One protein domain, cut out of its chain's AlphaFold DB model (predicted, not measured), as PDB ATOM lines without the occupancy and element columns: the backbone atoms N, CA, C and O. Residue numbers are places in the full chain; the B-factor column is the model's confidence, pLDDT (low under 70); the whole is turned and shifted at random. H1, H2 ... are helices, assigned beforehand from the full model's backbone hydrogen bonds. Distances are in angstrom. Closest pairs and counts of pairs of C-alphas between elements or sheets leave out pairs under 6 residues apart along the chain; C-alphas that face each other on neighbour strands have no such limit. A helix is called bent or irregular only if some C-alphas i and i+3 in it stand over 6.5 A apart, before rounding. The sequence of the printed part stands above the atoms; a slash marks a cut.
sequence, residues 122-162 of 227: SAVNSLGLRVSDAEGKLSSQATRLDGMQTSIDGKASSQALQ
ATOM      1  N   SER A 122     389.879 341.850 786.913       83.19
ATOM      2  CA  SER A 122     390.360 342.861 785.981       83.19
ATOM      3  C   SER A 122     390.937 342.269 784.690       83.19
ATOM      4  O   SER A 122     390.566 342.732 783.613       83.19
ATOM      5  N   ALA A 123     391.773 341.226 784.752       84.62
ATOM      6  CA  ALA A 123     392.356 340.613 783.555       84.62
ATOM      7  C   ALA A 123     391.307 339.863 782.715       84.62
ATOM      8  O   ALA A 123     391.243 340.043 781.499       84.62
ATOM      9  N   VAL A 124     390.453 339.064 783.364       87.75
ATOM     10  CA  VAL A 124     389.376 338.308 782.700       87.75
ATOM     11  C   VAL A 124     388.302 339.249 782.153       87.75
ATOM     12  O   VAL A 124     387.868 339.085 781.022       87.75
ATOM     13  N   ASN A 125     387.928 340.280 782.906       88.75
ATOM     14  CA  ASN A 125     386.988 341.320 782.505       88.75
ATOM     15  C   ASN A 125     387.544 342.147 781.341       88.75
ATOM     16  O   ASN A 125     386.842 342.378 780.364       88.75
ATOM     17  N   SER A 126     388.824 342.529 781.387       91.94
ATOM     18  CA  SER A 126     389.485 343.214 780.267       91.94
ATOM     19  C   SER A 126     389.502 342.344 779.012       91.94
ATOM     20  O   SER A 126     389.269 342.846 777.914       91.94
ATOM     21  N   LEU A 127     389.754 341.040 779.158       94.75
ATOM     22  CA  LEU A 127     389.667 340.100 778.044       94.75
ATOM     23  C   LEU A 127     388.227 339.974 777.531       94.75
ATOM     24  O   LEU A 127     388.026 340.040 776.325       94.75
ATOM     25  N   GLY A 128     387.235 339.877 778.418       95.44
ATOM     26  CA  GLY A 128     385.814 339.828 778.065       95.44
ATOM     27  C   GLY A 128     385.349 341.068 777.297       95.44
ATOM     28  O   GLY A 128     384.687 340.939 776.269       95.44
ATOM     29  N   LEU A 129     385.772 342.264 777.723       96.62
ATOM     30  CA  LEU A 129     385.507 343.519 777.014       96.62
ATOM     31  C   LEU A 129     386.171 343.544 775.630       96.62
ATOM     32  O   LEU A 129     385.531 343.912 774.649       96.62
ATOM     33  N   ARG A 130     387.438 343.118 775.532       97.94
ATOM     34  CA  ARG A 130     388.157 343.036 774.247       97.94
ATOM     35  C   ARG A 130     387.516 342.041 773.282       97.94
ATOM     36  O   ARG A 130     387.454 342.328 772.092       97.94
ATOM     37  N   VAL A 131     387.069 340.888 773.780       98.44
ATOM     38  CA  VAL A 131     386.369 339.874 772.979       98.44
ATOM     39  C   VAL A 131     385.024 340.416 772.505       98.44
ATOM     40  O   VAL A 131     384.764 340.375 771.309       98.44
ATOM     41  N   SER A 132     384.241 341.036 773.390       98.44
ATOM     42  CA  SER A 132     382.946 341.632 773.029       98.44
ATOM     43  C   SER A 132     383.084 342.729 771.959       98.44
ATOM     44  O   SER A 132     382.308 342.779 771.008       98.44
ATOM     45  N   ASP A 133     384.101 343.597 772.067       98.56
ATOM     46  CA  ASP A 133     384.402 344.616 771.046       98.56
ATOM     47  C   ASP A 133     384.824 343.986 769.707       98.56
ATOM     48  O   ASP A 133     384.369 344.408 768.640       98.56
ATOM     49  N   ALA A 134     385.662 342.946 769.748       98.62
ATOM     50  CA  ALA A 134     386.076 342.218 768.552       98.62
ATOM     51  C   ALA A 134     384.887 341.530 767.859       98.62
ATOM     52  O   ALA A 134     384.763 341.618 766.637       98.62
ATOM     53  N   GLU A 135     383.990 340.906 768.622       98.75
ATOM     54  CA  GLU A 135     382.762 340.280 768.123       98.75
ATOM     55  C   GLU A 135     381.829 341.310 767.469       98.75
ATOM     56  O   GLU A 135     381.349 341.089 766.355       98.75
ATOM     57  N   GLY A 136     381.642 342.482 768.088       98.75
ATOM     58  CA  GLY A 136     380.847 343.572 767.509       98.75
ATOM     59  C   GLY A 136     381.424 344.107 766.192       98.75
ATOM     60  O   GLY A 136     380.693 344.321 765.214       98.75
ATOM     61  N   LYS A 137     382.751 344.271 766.120       98.69
ATOM     62  CA  LYS A 137     383.452 344.660 764.883       98.69
ATOM     63  C   LYS A 137     383.330 343.593 763.800       98.69
ATOM     64  O   LYS A 137     383.094 343.940 762.642       98.69
ATOM     65  N   LEU A 138     383.449 342.315 764.162       98.69
ATOM     66  CA  LEU A 138     383.306 341.199 763.230       98.69
ATOM     67  C   LEU A 138     381.884 341.131 762.659       98.69
ATOM     68  O   LEU A 138     381.728 341.021 761.445       98.69
ATOM     69  N   SER A 139     380.861 341.293 763.503       98.69
ATOM     70  CA  SER A 139     379.462 341.364 763.062       98.69
ATOM     71  C   SER A 139     379.235 342.524 762.091       98.69
ATOM     72  O   SER A 139     378.621 342.344 761.043       98.69
ATOM     73  N   SER A 140     379.772 343.707 762.399       98.50
ATOM     74  CA  SER A 140     379.668 344.878 761.517       98.50
ATOM     75  C   SER A 140     380.356 344.638 760.170       98.50
ATOM     76  O   SER A 140     379.853 345.042 759.120       98.50
ATOM     77  N   GLN A 141     381.509 343.965 760.180       98.62
ATOM     78  CA  GLN A 141     382.233 343.616 758.963       98.62
ATOM     79  C   GLN A 141     381.475 342.577 758.125       98.62
ATOM     80  O   GLN A 141     381.448 342.720 756.904       98.62
ATOM     81  N   ALA A 142     380.824 341.592 758.750       98.75
ATOM     82  CA  ALA A 142     379.970 340.624 758.062       98.75
ATOM     83  C   ALA A 142     378.804 341.322 757.342       98.75
ATOM     84  O   ALA A 142     378.654 341.161 756.135       98.75
ATOM     85  N   THR A 143     378.084 342.222 758.020       98.56
ATOM     86  CA  THR A 143     377.007 343.011 757.392       98.56
ATOM     87  C   THR A 143     377.503 343.851 756.210       98.56
ATOM     88  O   THR A 143     376.822 343.968 755.191       98.56
ATOM     89  N   ARG A 144     378.706 344.436 756.309       98.62
ATOM     90  CA  ARG A 144     379.315 345.169 755.185       98.62
ATOM     91  C   ARG A 144     379.629 344.251 754.006       98.62
ATOM     92  O   ARG A 144     379.415 344.663 752.869       98.62
ATOM     93  N   LEU A 145     380.131 343.042 754.263       98.44
ATOM     94  CA  LEU A 145     380.413 342.050 753.223       98.44
ATOM     95  C   LEU A 145     379.129 341.586 752.528       98.44
ATOM     96  O   LEU A 145     379.098 341.574 751.299       98.44
ATOM     97  N   ASP A 146     378.056 341.325 753.274       98.31
ATOM     98  CA  ASP A 146     376.747 340.966 752.707       98.31
ATOM     99  C   ASP A 146     376.185 342.088 751.817       98.31
ATOM    100  O   ASP A 146     375.683 341.852 750.712       98.31
ATOM    101  N   GLY A 147     376.327 343.342 752.262       98.00
ATOM    102  CA  GLY A 147     375.950 344.514 751.473       98.00
ATOM    103  C   GLY A 147     376.787 344.668 750.198       98.00
ATOM    104  O   GLY A 147     376.249 344.982 749.134       98.00
ATOM    105  N   MET A 148     378.097 344.410 750.276       97.50
ATOM    106  CA  MET A 148     378.978 344.405 749.105       97.50
ATOM    107  C   MET A 148     378.603 343.301 748.115       97.50
ATOM    108  O   MET A 148     378.517 343.585 746.922       97.50
ATOM    109  N   GLN A 149     378.334 342.083 748.595       96.00
ATOM    110  CA  GLN A 149     377.896 340.957 747.770       96.00
ATOM    111  C   GLN A 149     376.602 341.307 747.025       96.00
ATOM    112  O   GLN A 149     376.562 341.259 745.798       96.00
ATOM    113  N   THR A 150     375.598 341.808 747.750       93.50
ATOM    114  CA  THR A 150     374.324 342.256 747.166       93.50
ATOM    115  C   THR A 150     374.530 343.348 746.112       93.50
ATOM    116  O   THR A 150     373.918 343.318 745.044       93.50
ATOM    117  N   SER A 151     375.412 344.323 746.372       92.88
ATOM    118  CA  SER A 151     375.709 345.383 745.402       92.88
ATOM    119  C   SER A 151     376.411 344.858 744.149       92.88
ATOM    120  O   SER A 151     376.167 345.397 743.067       92.88
ATOM    121  N   ILE A 152     377.308 343.881 744.282       90.75
ATOM    122  CA  ILE A 152     378.003 343.259 743.151       90.75
ATOM    123  C   ILE A 152     377.001 342.472 742.313       90.75
ATOM    124  O   ILE A 152     376.925 342.700 741.107       90.75
ATOM    125  N   ASP A 153     376.178 341.643 742.952       87.69
ATOM    126  CA  ASP A 153     375.149 340.855 742.276       87.69
ATOM    127  C   ASP A 153     374.151 341.760 741.552       87.69
ATOM    128  O   ASP A 153     373.824 341.516 740.392       87.69
ATOM    129  N   GLY A 154     373.738 342.871 742.170       87.44
ATOM    130  CA  GLY A 154     372.873 343.872 741.543       87.44
ATOM    131  C   GLY A 154     373.503 344.570 740.332       87.44
ATOM    132  O   GLY A 154     372.812 344.854 739.357       87.44
ATOM    133  N   LYS A 155     374.819 344.829 740.345       85.75
ATOM    134  CA  LYS A 155     375.533 345.401 739.190       85.75
ATOM    135  C   LYS A 155     375.741 344.376 738.074       85.75
ATOM    136  O   LYS A 155     375.569 344.725 736.910       85.75
ATOM    137  N   ALA A 156     376.079 343.134 738.416       77.38
ATOM    138  CA  ALA A 156     376.284 342.047 737.460       77.38
ATOM    139  C   ALA A 156     374.971 341.613 736.786       77.38
ATOM    140  O   ALA A 156     374.937 341.378 735.582       77.38
ATOM    141  N   SER A 157     373.879 341.575 737.550       73.50
ATOM    142  CA  SER A 157     372.524 341.313 737.048       73.50
ATOM    143  C   SER A 157     371.831 342.551 736.479       73.50
ATOM    144  O   SER A 157     370.695 342.450 736.012       73.50
ATOM    145  N   SER A 158     372.487 343.720 736.517       79.44
ATOM    146  CA  SER A 158     371.841 344.982 736.194       79.44
ATOM    147  C   SER A 158     371.272 344.943 734.788       79.44
ATOM    148  O   SER A 158     371.956 344.643 733.805       79.44
ATOM    149  N   GLN A 159     370.022 345.380 734.701       79.31
ATOM    150  CA  GLN A 159     369.346 345.734 733.468       79.31
ATOM    151  C   GLN A 159     370.238 346.622 732.598       79.31
ATOM    152  O   GLN A 159     370.143 346.530 731.389       79.31
ATOM    153  N   ALA A 160     371.156 347.418 733.161       82.31
ATOM    154  CA  ALA A 160     372.124 348.183 732.380       82.31
ATOM    155  C   ALA A 160     372.988 347.306 731.454       82.31
ATOM    156  O   ALA A 160     373.147 347.657 730.287       82.31
ATOM    157  N   LEU A 161     373.502 346.161 731.924       87.06
ATOM    158  CA  LEU A 161     374.287 345.252 731.082       87.06
ATOM    159  C   LEU A 161     373.405 344.623 730.001       87.06
ATOM    160  O   LEU A 161     373.771 344.647 728.831       87.06
ATOM    161  N   GLN A 162     372.209 344.160 730.371       88.75
ATOM    162  CA  GLN A 162     371.240 343.608 729.417       88.75
ATOM    163  C   GLN A 162     370.818 344.645 728.364       88.75
ATOM    164  O   GLN A 162     370.757 344.329 727.185       88.75
TER     165      GLN A 162
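What this domain is: This is residues 122 to 162 of the 227 residues of the protein "Host specificity protein" of Pseudomonas sp. p99-361 (UniProt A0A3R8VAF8). This is a single long helix, H1, standing free as a thin rod, with a very short second helix, H2, just past its far end. Nothing folds back on H1, and H2 continues the length of the rod. The printed part has 41 residues with two named helices, H1 then H2 along the chain, and no named strand, and its class is all helix. It is extended, with a radius of gyration of the C-alphas of 17.8 A, and the C-alphas span 60 by 6 by 6 A.

Where its parts are: Find C-alpha 122 at (390.360, 342.861, 785.981); here H1 begins, and it takes in residues 122 to 156. Read on to C-alpha 156 at (376.284, 342.047, 737.460), where H1 ends, 50.5 A from its first C-alpha. Past Ser 157 and Ser 158 you reach H2, residues 159 to 162, which ends with C-alpha 162 at (371.240, 343.608, 729.417).

How they stand to each other: Begin with H1, which is not bent; each O i to N i+4 pair inside it is within hydrogen-bond range. At Ala 156 look to the tight link of 2 residues that leads to Gln 159. H1 and H2 meet only through their link. H2 has 4 residues, too short for an O i to N i+4 pair inside it, but its one O i to N i+3 pair is within hydrogen-bond range.

The domain as a whole: Compare the two ends: the C-alphas of Ser 122 and Gln 162 are the two farthest apart, at 59.7 A. Residues 122 to 162 stand free, with no C-alpha 8 or more residues away along the chain within 10 A. The printed part has no cut, and it has no long link. In the B-factor column of this predicted model, the mean pLDDT of the printed part is 92.6; for H1 it is 94 and for H2 84, and no printed residue is under 70.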